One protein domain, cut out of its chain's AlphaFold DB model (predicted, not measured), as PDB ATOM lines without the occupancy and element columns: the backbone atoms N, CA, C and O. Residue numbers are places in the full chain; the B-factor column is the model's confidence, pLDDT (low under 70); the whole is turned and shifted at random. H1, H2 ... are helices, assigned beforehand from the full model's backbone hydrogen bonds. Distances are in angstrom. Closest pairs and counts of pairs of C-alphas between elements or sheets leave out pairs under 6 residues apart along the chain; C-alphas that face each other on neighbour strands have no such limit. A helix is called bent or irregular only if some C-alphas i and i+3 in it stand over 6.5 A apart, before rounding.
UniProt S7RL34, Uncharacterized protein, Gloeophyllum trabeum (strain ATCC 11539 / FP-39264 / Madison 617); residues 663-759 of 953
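What this domain is: This is residues 663 to 759 of the 953 residues of an uncharacterized protein of Gloeophyllum trabeum (strain ATCC 11539 / FP-39264 / Madison 617) (UniProt S7RL34). Three helices make the core: H4 and H5 fold back on each other as a helical hairpin, and H2 crosses H4. H3 runs loosely along the side of this core, and the short H1 sits toward one end, where residues 671 to 679 loop out beyond it. The printed part has 97 residues with five named helices, H1 to H5 in chain order, and no named strand: all helix. It is compact, with a radius of gyration of the C-alphas of 14.4 A, and elongated, spanning 48 by 25 by 19 A.

Where its parts are: H1, residues 663 to 669, starts at C-alpha 663 (34.061, 32.200, -21.665) and is 9.9 A long. H2, residues 686 to 701, measures 22.0 A. H3, residues 706 to 720, measures 17.5 A; it is only just irregular, C-alphas 712 and 715 being 6.9 A apart. H4, residues 726 to 740, measures 20.3 A and is only just irregular, with 6.8 A between C-alphas 735 and 738. H5, residues 745 to 758, measures 20.0 A and ends at C-alpha 758 (47.712, 22.509, -12.681).

How they stand to each other: Helix packing is mostly crossed. H2 touches H4 at a steep tilt of 50 degrees, closest at the C-alphas of Ser 693 and Val 732, 4.7 A. The hairpin H4 and H5 has a shallow tilt of 17 degrees, opposite ways; its closest C-alphas, Leu 740 and Arg 748, are 4.9 A apart. H3 and H4 are apart. H1, H2 and H5 have every O i to N i+4 pair within hydrogen-bond range; H3 and H4 each have 9 of 11.

The domain as a whole: The farthest C-alphas, Asn 676 and Thr 743, are 50.3 A apart. The printed part has no cut. The link from H1 to H2 is long, with 16 residues. Mean pLDDT of the printed part is 81.6; residues 671 to 679, 710, 712 to 713 and 715 to 724 are under 70.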
ATOM      1  N   ALA A 663      34.832  31.804 -20.472       76.12
ATOM      2  CA  ALA A 663      34.061  32.200 -21.665       76.12
ATOM      3  C   ALA A 663      34.918  33.023 -22.636       76.12
ATOM      4  O   ALA A 663      34.828  32.825 -23.850       76.12
ATOM      5  N   ILE A 664      35.758  33.929 -22.071       80.94
ATOM      6  CA  ILE A 664      36.625  34.755 -22.943       80.94
ATOM      7  C   ILE A 664      37.616  33.845 -23.686       80.94
ATOM      8  O   ILE A 664      37.813  34.011 -24.892       80.94
ATOM      9  N   LEU A 665      38.150  32.883 -22.948       80.75
ATOM     10  CA  LEU A 665      39.145  31.999 -23.588       80.75
ATOM     11  C   LEU A 665      38.481  31.139 -24.668       80.75
ATOM     12  O   LEU A 665      39.064  30.941 -25.736       80.75
ATOM     13  N   GLU A 666      37.290  30.711 -24.374       79.25
ATOM     14  CA  GLU A 666      36.586  29.900 -25.385       79.25
ATOM     15  C   GLU A 666      36.278  30.721 -26.644       79.25
ATOM     16  O   GLU A 666      36.402  30.206 -27.757       79.25
ATOM     17  N   LYS A 667      35.879  31.885 -26.416       81.19
ATOM     18  CA  LYS A 667      35.616  32.769 -27.569       81.19
ATOM     19  C   LYS A 667      36.876  32.977 -28.418       81.19
ATOM     20  O   LYS A 667      36.794  32.953 -29.648       81.19
ATOM     21  N   GLU A 668      37.995  33.111 -27.704       82.19
ATOM     22  CA  GLU A 668      39.234  33.413 -28.460       82.19
ATOM     23  C   GLU A 668      39.775  32.154 -29.143       82.19
ATOM     24  O   GLU A 668      40.504  32.257 -30.131       82.19
ATOM     25  N   ARG A 669      39.416  31.012 -28.757       79.94
ATOM     26  CA  ARG A 669      39.975  29.745 -29.268       79.94
ATOM     27  C   ARG A 669      39.243  29.319 -30.545       79.94
ATOM     28  O   ARG A 669      39.755  28.488 -31.299       79.94
ATOM     29  N   ARG A 670      38.262  30.050 -30.916       74.50
ATOM     30  CA  ARG A 670      37.516  29.614 -32.113       74.50
ATOM     31  C   ARG A 670      38.049  30.339 -33.356       74.50
ATOM     32  O   ARG A 670      38.376  31.527 -33.314       74.50
ATOM     33  N   VAL A 671      38.413  29.538 -34.375       64.12
ATOM     34  CA  VAL A 671      38.998  30.085 -35.623       64.12
ATOM     35  C   VAL A 671      37.868  30.538 -36.550       64.12
ATOM     36  O   VAL A 671      38.002  31.560 -37.226       64.12
ATOM     37  N   SER A 672      36.662  29.933 -36.513       61.94
ATOM     38  CA  SER A 672      35.526  30.371 -37.348       61.94
ATOM     39  C   SER A 672      34.210  30.080 -36.627       61.94
ATOM     40  O   SER A 672      34.183  29.378 -35.615       61.94
ATOM     41  N   GLY A 673      33.155  30.992 -36.967       56.75
ATOM     42  CA  GLY A 673      31.765  30.808 -36.477       56.75
ATOM     43  C   GLY A 673      31.165  29.487 -36.976       56.75
ATOM     44  O   GLY A 673      30.229  28.973 -36.359       56.75
ATOM     45  N   ASN A 674      31.869  28.877 -38.192       51.44
ATOM     46  CA  ASN A 674      31.389  27.598 -38.757       51.44
ATOM     47  C   ASN A 674      32.252  26.420 -38.276       51.44
ATOM     48  O   ASN A 674      33.475  26.525 -38.174       51.44
ATOM     49  N   LEU A 675      31.665  25.478 -37.743       54.56
ATOM     50  CA  LEU A 675      32.075  24.350 -36.876       54.56
ATOM     51  C   LEU A 675      32.706  23.239 -37.724       54.56
ATOM     52  O   LEU A 675      33.210  22.255 -37.178       54.56
ATOM     53  N   ASN A 676      32.930  23.364 -39.154       52.97
ATOM     54  CA  ASN A 676      33.262  22.196 -40.040       52.97
ATOM     55  C   ASN A 676      34.731  22.245 -40.420       52.97
ATOM     56  O   ASN A 676      35.291  21.216 -40.802       52.97
ATOM     57  N   LEU A 677      35.735  22.966 -39.770       53.19
ATOM     58  CA  LEU A 677      37.208  22.832 -39.798       53.19
ATOM     59  C   LEU A 677      37.701  22.280 -38.459       53.19
ATOM     60  O   LEU A 677      38.909  22.146 -38.254       53.19
ATOM     61  N   HIS A 678      36.869  21.530 -37.658       58.19
ATOM     62  CA  HIS A 678      36.143  21.111 -36.451       58.19
ATOM     63  C   HIS A 678      37.030  20.211 -35.593       58.19
ATOM     64  O   HIS A 678      36.695  19.932 -34.439       58.19
ATOM     65  N   ALA A 679      38.260  20.614 -35.113       65.44
ATOM     66  CA  ALA A 679      38.498  20.291 -33.681       65.44
ATOM     67  C   ALA A 679      39.793  20.945 -33.202       65.44
ATOM     68  O   ALA A 679      40.186  20.774 -32.046       65.44
ATOM     69  N   ILE A 680      40.422  21.637 -34.373       83.88
ATOM     70  CA  ILE A 680      41.664  22.164 -33.760       83.88
ATOM     71  C   ILE A 680      41.437  23.638 -33.396       83.88
ATOM     72  O   ILE A 680      40.969  24.436 -34.212       83.88
ATOM     73  N   ASP A 681      41.666  23.987 -32.178       86.38
ATOM     74  CA  ASP A 681      41.400  25.344 -31.661       86.38
ATOM     75  C   ASP A 681      42.502  26.323 -32.102       86.38
ATOM     76  O   ASP A 681      43.612  25.916 -32.453       86.38
ATOM     77  N   ARG A 682      42.037  27.529 -32.235       88.19
ATOM     78  CA  ARG A 682      43.010  28.622 -32.494       88.19
ATOM     79  C   ARG A 682      43.824  28.946 -31.237       88.19
ATOM     80  O   ARG A 682      43.353  28.773 -30.111       88.19
ATOM     81  N   ALA A 683      45.035  29.349 -31.522       90.25
ATOM     82  CA  ALA A 683      45.839  29.821 -30.376       90.25
ATOM     83  C   ALA A 683      45.304  31.149 -29.823       90.25
ATOM     84  O   ALA A 683      44.894  32.037 -30.573       90.25
ATOM     85  N   VAL A 684      45.241  31.188 -28.502       88.00
ATOM     86  CA  VAL A 684      44.800  32.459 -27.887       88.00
ATOM     87  C   VAL A 684      45.941  33.484 -27.985       88.00
ATOM     88  O   VAL A 684      47.100  33.183 -27.693       88.00
ATOM     89  N   PRO A 685      45.550  34.644 -28.497       88.31
ATOM     90  CA  PRO A 685      46.605  35.667 -28.571       88.31
ATOM     91  C   PRO A 685      47.332  35.837 -27.228       88.31
ATOM     92  O   PRO A 685      46.720  35.753 -26.160       88.31
ATOM     93  N   ARG A 686      48.605  36.017 -27.385       86.88
ATOM     94  CA  ARG A 686      49.472  36.001 -26.184       86.88
ATOM     95  C   ARG A 686      49.027  37.070 -25.174       86.88
ATOM     96  O   ARG A 686      48.978  36.796 -23.973       86.88
ATOM     97  N   GLY A 687      48.794  38.309 -25.682       88.81
ATOM     98  CA  GLY A 687      48.358  39.377 -24.746       88.81
ATOM     99  C   GLY A 687      47.115  38.972 -23.947       88.81
ATOM    100  O   GLY A 687      47.072  39.181 -22.733       88.81
ATOM    101  N   VAL A 688      46.203  38.416 -24.668       88.62
ATOM    102  CA  VAL A 688      44.939  38.021 -23.999       88.62
ATOM    103  C   VAL A 688      45.199  36.840 -23.048       88.62
ATOM    104  O   VAL A 688      44.658  36.816 -21.939       88.62
ATOM    105  N   LEU A 689      45.990  35.900 -23.521       89.75
ATOM    106  CA  LEU A 689      46.277  34.720 -22.684       89.75
ATOM    107  C   LEU A 689      47.001  35.138 -21.398       89.75
ATOM    108  O   LEU A 689      46.654  34.657 -20.317       89.75
ATOM    109  N   GLN A 690      48.006  36.035 -21.472       91.19
ATOM    110  CA  GLN A 690      48.725  36.502 -20.270       91.19
ATOM    111  C   GLN A 690      47.790  37.232 -19.304       91.19
ATOM    112  O   GLN A 690      47.865  37.008 -18.094       91.19
ATOM    113  N   GLU A 691      46.977  38.079 -19.925       93.31
ATOM    114  CA  GLU A 691      46.056  38.833 -19.049       93.31
ATOM    115  C   GLU A 691      45.055  37.887 -18.366       93.31
ATOM    116  O   GLU A 691      44.813  38.017 -17.164       93.31
ATOM    117  N   THR A 692      44.479  36.996 -19.124       89.12
ATOM    118  CA  THR A 692      43.463  36.094 -18.533       89.12
ATOM    119  C   THR A 692      44.129  35.151 -17.520       89.12
ATOM    120  O   THR A 692      43.524  34.825 -16.497       89.12
ATOM    121  N   SER A 693      45.353  34.720 -17.842       91.31
ATOM    122  CA  SER A 693      46.083  33.879 -16.878       91.31
ATOM    123  C   SER A 693      46.345  34.617 -15.560       91.31
ATOM    124  O   SER A 693      46.240  34.015 -14.489       91.31
ATOM    125  N   LYS A 694      46.693  35.879 -15.666       93.94
ATOM    126  CA  LYS A 694      46.868  36.675 -14.425       93.94
ATOM    127  C   LYS A 694      45.553  36.761 -13.643       93.94
ATOM    128  O   LYS A 694      45.568  36.662 -12.414       93.94
ATOM    129  N   GLN A 695      44.444  36.916 -14.433       92.75
ATOM    130  CA  GLN A 695      43.133  37.004 -13.749       92.75
ATOM    131  C   GLN A 695      42.795  35.675 -13.058       92.75
ATOM    132  O   GLN A 695      42.286  35.682 -11.935       92.75
ATOM    133  N   ILE A 696      43.112  34.616 -13.799       89.44
ATOM    134  CA  ILE A 696      42.800  33.300 -13.203       89.44
ATOM    135  C   ILE A 696      43.644  33.115 -11.936       89.44
ATOM    136  O   ILE A 696      43.124  32.663 -10.913       89.44
ATOM    137  N   ALA A 697      44.956  33.469 -12.024       92.19
ATOM    138  CA  ALA A 697      45.830  33.361 -10.839       92.19
ATOM    139  C   ALA A 697      45.308  34.209  -9.674       92.19
ATOM    140  O   ALA A 697      45.292  33.740  -8.533       92.19
ATOM    141  N   GLN A 698      44.850  35.383 -10.003       93.56
ATOM    142  CA  GLN A 698      44.351  36.263  -8.919       93.56
ATOM    143  C   GLN A 698      43.098  35.663  -8.275       93.56
ATOM    144  O   GLN A 698      42.946  35.732  -7.054       93.56
ATOM    145  N   ILE A 699      42.210  35.085  -9.098       89.75
ATOM    146  CA  ILE A 699      40.969  34.493  -8.558       89.75
ATOM    147  C   ILE A 699      41.327  33.301  -7.654       89.75
ATOM    148  O   ILE A 699      40.754  33.159  -6.570       89.75
ATOM    149  N   LEU A 700      42.354  32.606  -8.136       87.88
ATOM    150  CA  LEU A 700      42.736  31.429  -7.326       87.88
ATOM    151  C   LEU A 700      43.387  31.856  -6.010       87.88
ATOM    152  O   LEU A 700      43.182  31.202  -4.986       87.88
ATOM    153  N   LEU A 701      44.086  33.002  -6.061       91.44
ATOM    154  CA  LEU A 701      44.793  33.438  -4.838       91.44
ATOM    155  C   LEU A 701      43.815  34.103  -3.869       91.44
ATOM    156  O   LEU A 701      44.091  34.171  -2.669       91.44
ATOM    157  N   SER A 702      42.605  34.512  -4.321       90.56
ATOM    158  CA  SER A 702      41.666  35.251  -3.448       90.56
ATOM    159  C   SER A 702      40.737  34.268  -2.727       90.56
ATOM    160  O   SER A 702      39.940  34.682  -1.883       90.56
ATOM    161  N   CYS A 703      41.001  32.958  -2.851       87.38
ATOM    162  CA  CYS A 703      40.099  32.004  -2.179       87.38
ATOM    163  C   CYS A 703      40.492  31.868  -0.699       87.38
ATOM    164  O   CYS A 703      41.671  31.756  -0.359       87.38
ATOM    165  N   ASN A 704      39.589  32.174   0.176       84.50
ATOM    166  CA  ASN A 704      39.830  32.239   1.639       84.50
ATOM    167  C   ASN A 704      40.027  30.839   2.228       84.50
ATOM    168  O   ASN A 704      40.799  30.678   3.174       84.50
ATOM    169  N   ASN A 705      39.419  29.768   1.561       85.56
ATOM    170  CA  ASN A 705      39.614  28.351   1.941       85.56
ATOM    171  C   ASN A 705      40.006  27.524   0.701       85.56
ATOM    172  O   ASN A 705      39.147  27.009  -0.017       85.56
ATOM    173  N   PRO A 706      41.208  27.510   0.433       72.12
ATOM    174  CA  PRO A 706      41.726  27.000  -0.845       72.12
ATOM    175  C   PRO A 706      41.386  25.514  -1.047       72.12
ATOM    176  O   PRO A 706      41.095  25.105  -2.174       72.12
ATOM    177  N   ALA A 707      41.255  24.778   0.072       73.56
ATOM    178  CA  ALA A 707      40.987  23.333  -0.114       73.56
ATOM    179  C   ALA A 707      39.526  23.095  -0.514       73.56
ATOM    180  O   ALA A 707      39.260  22.309  -1.427       73.56
ATOM    181  N   ASN A 708      38.608  23.826   0.076       75.81
ATOM    182  CA  ASN A 708      37.178  23.628  -0.256       75.81
ATOM    183  C   ASN A 708      36.776  24.414  -1.510       75.81
ATOM    184  O   ASN A 708      36.030  23.895  -2.343       75.81
ATOM    185  N   ASP A 709      37.414  25.538  -1.657       76.19
ATOM    186  CA  ASP A 709      37.044  26.388  -2.820       76.19
ATOM    187  C   ASP A 709      37.684  25.851  -4.109       76.19
ATOM    188  O   ASP A 709      37.053  25.892  -5.168       76.19
ATOM    189  N   ILE A 710      38.819  25.257  -3.864       68.44
ATOM    190  CA  ILE A 710      39.520  24.770  -5.072       68.44
ATOM    191  C   ILE A 710      38.829  23.480  -5.550       68.44
ATOM    192  O   ILE A 710      38.706  23.261  -6.758       68.44
ATOM    193  N   ALA A 711      38.433  22.676  -4.615       70.00
ATOM    194  CA  ALA A 711      37.615  21.511  -5.020       70.00
ATOM    195  C   ALA A 711      36.348  21.950  -5.762       70.00
ATOM    196  O   ALA A 711      35.961  21.310  -6.744       70.00
ATOM    197  N   PHE A 712      35.811  23.077  -5.318       69.31
ATOM    198  CA  PHE A 712      34.620  23.624  -5.995       69.31
ATOM    199  C   PHE A 712      34.986  24.254  -7.342       69.31
ATOM    200  O   PHE A 712      34.242  24.097  -8.313       69.31
ATOM    201  N   LEU A 713      36.210  24.767  -7.405       66.75
ATOM    202  CA  LEU A 713      36.565  25.529  -8.623       66.75
ATOM    203  C   LEU A 713      37.234  24.607  -9.645       66.75
ATOM    204  O   LEU A 713      37.419  24.999 -10.799       66.75
ATOM    205  N   ASN A 714      37.483  23.395  -9.182       71.56
ATOM    206  CA  ASN A 714      38.236  22.474 -10.053       71.56
ATOM    207  C   ASN A 714      37.474  22.207 -11.361       71.56
ATOM    208  O   ASN A 714      38.069  22.271 -12.439       71.56
ATOM    209  N   PRO A 715      36.184  21.953 -11.270       63.53
ATOM    210  CA  PRO A 715      35.481  21.708 -12.540       63.53
ATOM    211  C   PRO A 715      35.457  22.961 -13.429       63.53
ATOM    212  O   PRO A 715      35.549  22.840 -14.652       63.53
ATOM    213  N   VAL A 716      35.356  24.155 -12.827       63.06
ATOM    214  CA  VAL A 716      35.330  25.416 -13.605       63.06
ATOM    215  C   VAL A 716      36.738  25.731 -14.132       63.06
ATOM    216  O   VAL A 716      36.880  26.177 -15.273       63.06
ATOM    217  N   LEU A 717      37.718  25.412 -13.286       67.44
ATOM    218  CA  LEU A 717      39.120  25.606 -13.718       67.44
ATOM    219  C   LEU A 717      39.448  24.648 -14.865       67.44
ATOM    220  O   LEU A 717      40.162  25.029 -15.795       67.44
ATOM    221  N   LYS A 718      38.832  23.447 -14.790       66.75
ATOM    222  CA  LYS A 718      39.031  22.511 -15.914       66.75
ATOM    223  C   LYS A 718      38.382  23.039 -17.193       66.75
ATOM    224  O   LYS A 718      38.891  22.790 -18.288       66.75
ATOM    225  N   SER A 719      37.413  23.816 -17.003       59.56
ATOM    226  CA  SER A 719      36.737  24.393 -18.187       59.56
ATOM    227  C   SER A 719      37.436  25.674 -18.647       59.56
ATOM    228  O   SER A 719      37.439  25.971 -19.844       59.56
ATOM    229  N   ALA A 720      38.014  26.507 -17.685       58.91
ATOM    230  CA  ALA A 720      38.611  27.821 -18.026       58.91
ATOM    231  C   ALA A 720      40.056  27.643 -18.491       58.91
ATOM    232  O   ALA A 720      40.543  28.437 -19.298       58.91
ATOM    233  N   VAL A 721      40.687  26.617 -18.028       60.94
ATOM    234  CA  VAL A 721      42.047  26.297 -18.493       60.94
ATOM    235  C   VAL A 721      42.010  24.879 -19.093       60.94
ATOM    236  O   VAL A 721      42.064  23.879 -18.372       60.94
ATOM    237  N   PRO A 722      41.466  24.876 -20.292       60.06
ATOM    238  CA  PRO A 722      41.254  23.489 -20.729       60.06
ATOM    239  C   PRO A 722      42.522  22.634 -20.549       60.06
ATOM    240  O   PRO A 722      43.640  23.100 -20.781       60.06
ATOM    241  N   TRP A 723      42.416  21.720 -19.667       55.03
ATOM    242  CA  TRP A 723      43.542  20.808 -19.352       55.03
ATOM    243  C   TRP A 723      44.234  20.345 -20.640       55.03
ATOM    244  O   TRP A 723      45.365  19.855 -20.589       55.03
ATOM    245  N   TYR A 724      43.655  20.616 -21.748       58.44
ATOM    246  CA  TYR A 724      44.408  20.177 -22.946       58.44
ATOM    247  C   TYR A 724      45.219  21.333 -23.541       58.44
ATOM    248  O   TYR A 724      45.986  21.125 -24.485       58.44
ATOM    249  N   ASP A 725      45.106  22.551 -23.032       74.06
ATOM    250  CA  ASP A 725      45.892  23.631 -23.673       74.06
ATOM    251  C   ASP A 725      47.130  23.918 -22.820       74.06
ATOM    252  O   ASP A 725      47.056  24.607 -21.800       74.06
ATOM    253  N   THR A 726      48.229  23.229 -23.067       82.38
ATOM    254  CA  THR A 726      49.499  23.247 -22.301       82.38
ATOM    255  C   THR A 726      50.039  24.672 -22.173       82.38
ATOM    256  O   THR A 726      50.588  25.025 -21.127       82.38
ATOM    257  N   VAL A 727      49.794  25.491 -23.164       87.44
ATOM    258  CA  VAL A 727      50.365  26.856 -23.112       87.44
ATOM    259  C   VAL A 727      49.612  27.686 -22.063       87.44
ATOM    260  O   VAL A 727      50.237  28.445 -21.318       87.44
ATOM    261  N   CYS A 728      48.251  27.558 -22.062       86.38
ATOM    262  CA  CYS A 728      47.481  28.300 -21.032       86.38
ATOM    263  C   CYS A 728      47.906  27.883 -19.625       86.38
ATOM    264  O   CYS A 728      48.084  28.745 -18.761       86.38
ATOM    265  N   ARG A 729      48.176  26.604 -19.447       86.56
ATOM    266  CA  ARG A 729      48.630  26.140 -18.110       86.56
ATOM    267  C   ARG A 729      49.985  26.757 -17.752       86.56
ATOM    268  O   ARG A 729      50.181  27.176 -16.609       86.56
ATOM    269  N   PHE A 730      50.797  26.641 -18.770       89.31
ATOM    270  CA  PHE A 730      52.132  27.213 -18.533       89.31
ATOM    271  C   PHE A 730      52.039  28.690 -18.133       89.31
ATOM    272  O   PHE A 730      52.706  29.109 -17.185       89.31
ATOM    273  N   GLU A 731      51.174  29.428 -18.799       91.38
ATOM    274  CA  GLU A 731      51.114  30.878 -18.501       91.38
ATOM    275  C   GLU A 731      50.497  31.118 -17.118       91.38
ATOM    276  O   GLU A 731      50.885  32.064 -16.429       91.38
ATOM    277  N   VAL A 732      49.482  30.276 -16.776       91.31
ATOM    278  CA  VAL A 732      48.903  30.465 -15.423       91.31
ATOM    279  C   VAL A 732      49.963  30.123 -14.373       91.31
ATOM    280  O   VAL A 732      50.085  30.834 -13.373       91.31
ATOM    281  N   ARG A 733      50.784  29.172 -14.646       92.06
ATOM    282  CA  ARG A 733      51.874  28.842 -13.700       92.06
ATOM    283  C   ARG A 733      52.895  29.977 -13.612       92.06
ATOM    284  O   ARG A 733      53.371  30.287 -12.518       92.06
ATOM    285  N   ARG A 734      53.173  30.330 -14.795       93.00
ATOM    286  CA  ARG A 734      54.108  31.467 -14.793       93.00
ATOM    287  C   ARG A 734      53.566  32.638 -13.962       93.00
ATOM    288  O   ARG A 734      54.329  33.273 -13.230       93.00
ATOM    289  N   ALA A 735      52.243  32.894 -14.089       94.50
ATOM    290  CA  ALA A 735      51.660  34.026 -13.330       94.50
ATOM    291  C   ALA A 735      51.679  33.734 -11.826       94.50
ATOM    292  O   ALA A 735      51.744  34.667 -11.022       94.50
ATOM    293  N   LEU A 736      51.723  32.446 -11.476       95.06
ATOM    294  CA  LEU A 736      51.678  32.099 -10.040       95.06
ATOM    295  C   LEU A 736      53.091  32.062  -9.450       95.06
ATOM    296  O   LEU A 736      53.249  32.116  -8.229       95.06
ATOM    297  N   LYS A 737      54.156  32.033 -10.314       96.00
ATOM    298  CA  LYS A 737      55.543  31.834  -9.849       96.00
ATOM    299  C   LYS A 737      55.968  32.954  -8.891       96.00
ATOM    300  O   LYS A 737      56.622  32.683  -7.881       96.00
ATOM    301  N   GLY A 738      55.556  34.160  -9.127       94.31
ATOM    302  CA  GLY A 738      55.949  35.277  -8.234       94.31
ATOM    303  C   GLY A 738      55.340  35.138  -6.835       94.31
ATOM    304  O   GLY A 738      55.931  35.615  -5.864       94.31
ATOM    305  N   TYR A 739      54.295  34.267  -6.765       96.12
ATOM    306  CA  TYR A 739      53.615  34.195  -5.452       96.12
ATOM    307  C   TYR A 739      54.118  32.990  -4.643       96.12
ATOM    308  O   TYR A 739      53.789  32.857  -3.462       96.12
ATOM    309  N   LEU A 740      54.914  32.260  -5.312       96.06
ATOM    310  CA  LEU A 740      55.459  31.097  -4.575       96.06
ATOM    311  C   LEU A 740      56.532  31.535  -3.579       96.06
ATOM    312  O   LEU A 740      56.766  30.841  -2.587       96.06
ATOM    313  N   SER A 741      57.119  32.706  -3.852       95.81
ATOM    314  CA  SER A 741      58.126  33.210  -2.883       95.81
ATOM    315  C   SER A 741      57.584  34.434  -2.141       95.81
ATOM    316  O   SER A 741      58.361  35.220  -1.594       95.81
ATOM    317  N   HIS A 742      56.265  34.550  -2.090       96.94
ATOM    318  CA  HIS A 742      55.688  35.777  -1.505       96.94
ATOM    319  C   HIS A 742      55.788  35.715   0.028       96.94
ATOM    320  O   HIS A 742      55.791  34.635   0.624       96.94
ATOM    321  N   THR A 743      56.010  36.938   0.693       97.25
ATOM    322  CA  THR A 743      56.209  37.000   2.165       97.25
ATOM    323  C   THR A 743      54.915  36.642   2.903       97.25
ATOM    324  O   THR A 743      54.973  36.150   4.033       97.25
ATOM    325  N   ASN A 744      53.735  36.691   2.163       95.75
ATOM    326  CA  ASN A 744      52.457  36.353   2.805       95.75
ATOM    327  C   ASN A 744      52.227  34.831   2.712       95.75
ATOM    328  O   ASN A 744      52.074  34.274   1.624       95.75
ATOM    329  N   PRO A 745      52.162  34.135   3.891       94.12
ATOM    330  CA  PRO A 745      52.096  32.666   3.923       94.12
ATOM    331  C   PRO A 745      50.800  32.142   3.279       94.12
ATOM    332  O   PRO A 745      50.812  31.064   2.678       94.12
ATOM    333  N   LEU A 746      49.711  32.908   3.387       90.25
ATOM    334  CA  LEU A 746      48.453  32.430   2.771       90.25
ATOM    335  C   LEU A 746      48.547  32.446   1.241       90.25
ATOM    336  O   LEU A 746      48.129  31.483   0.594       90.25
ATOM    337  N   LEU A 747      49.056  33.502   0.633       93.38
ATOM    338  CA  LEU A 747      49.197  33.569  -0.838       93.38
ATOM    339  C   LEU A 747      50.186  32.508  -1.341       93.38
ATOM    340  O   LEU A 747      49.957  31.908  -2.393       93.38
ATOM    341  N   ARG A 748      51.211  32.373  -0.578       95.31
ATOM    342  CA  ARG A 748      52.189  31.334  -0.962       95.31
ATOM    343  C   ARG A 748      51.541  29.943  -0.932       95.31
ATOM    344  O   ARG A 748      51.732  29.159  -1.865       95.31
ATOM    345  N   ARG A 749      50.819  29.655   0.192       93.31
ATOM    346  CA  ARG A 749      50.116  28.363   0.289       93.31
ATOM    347  C   ARG A 749      49.120  28.184  -0.864       93.31
ATOM    348  O   ARG A 749      49.086  27.119  -1.483       93.31
ATOM    349  N   ASN A 750      48.278  29.198  -1.190       90.75
ATOM    350  CA  ASN A 750      47.302  29.080  -2.293       90.75
ATOM    351  C   ASN A 750      47.997  28.894  -3.647       90.75
ATOM    352  O   ASN A 750      47.502  28.146  -4.491       90.75
ATOM    353  N   ALA A 751      49.065  29.600  -3.820       93.50
ATOM    354  CA  ALA A 751      49.789  29.455  -5.103       93.50
ATOM    355  C   ALA A 751      50.347  28.033  -5.245       93.50
ATOM    356  O   ALA A 751      50.298  27.461  -6.337       93.50
ATOM    357  N   LYS A 752      50.788  27.413  -4.088       93.44
ATOM    358  CA  LYS A 752      51.320  26.033  -4.160       93.44
ATOM    359  C   LYS A 752      50.200  25.040  -4.492       93.44
ATOM    360  O   LYS A 752      50.407  24.135  -5.302       93.44
ATOM    361  N   LEU A 753      49.057  25.260  -3.867       89.25
ATOM    362  CA  LEU A 753      47.929  24.350  -4.144       89.25
ATOM    363  C   LEU A 753      47.447  24.485  -5.592       89.25
ATOM    364  O   LEU A 753      47.167  23.472  -6.238       89.25
ATOM    365  N   ALA A 754      47.317  25.774  -6.000       87.81
ATOM    366  CA  ALA A 754      46.873  25.977  -7.403       87.81
ATOM    367  C   ALA A 754      47.864  25.342  -8.387       87.81
ATOM    368  O   ALA A 754      47.442  24.729  -9.370       87.81
ATOM    369  N   ARG A 755      49.125  25.505  -8.061       89.81
ATOM    370  CA  ARG A 755      50.148  24.925  -8.962       89.81
ATOM    371  C   ARG A 755      50.033  23.393  -8.983       89.81
ATOM    372  O   ARG A 755      50.189  22.781 -10.041       89.81
ATOM    373  N   ALA A 756      49.798  22.820  -7.844       88.12
ATOM    374  CA  ALA A 756      49.650  21.352  -7.786       88.12
ATOM    375  C   ALA A 756      48.452  20.884  -8.625       88.12
ATOM    376  O   ALA A 756      48.535  19.846  -9.285       88.12
ATOM    377  N   LEU A 757      47.450  21.693  -8.664       82.12
ATOM    378  CA  LEU A 757      46.252  21.298  -9.436       82.12
ATOM    379  C   LEU A 757      46.517  21.406 -10.940       82.12
ATOM    380  O   LEU A 757      45.927  20.655 -11.721       82.12
ATOM    381  N   LEU A 758      47.435  22.318 -11.236       83.19
ATOM    382  CA  LEU A 758      47.712  22.509 -12.681       83.19
ATOM    383  C   LEU A 758      48.736  21.480 -13.163       83.19
ATOM    384  O   LEU A 758      48.921  21.318 -14.370       83.19
ATOM    385  N   ASN A 759      49.323  20.640 -12.193       80.88
ATOM    386  CA  ASN A 759      50.392  19.667 -12.524       80.88
ATOM    387  C   ASN A 759      49.784  18.292 -12.777       80.88
ATOM    388  O   ASN A 759      50.514  17.304 -12.872       80.88
TER     389      ASN A 759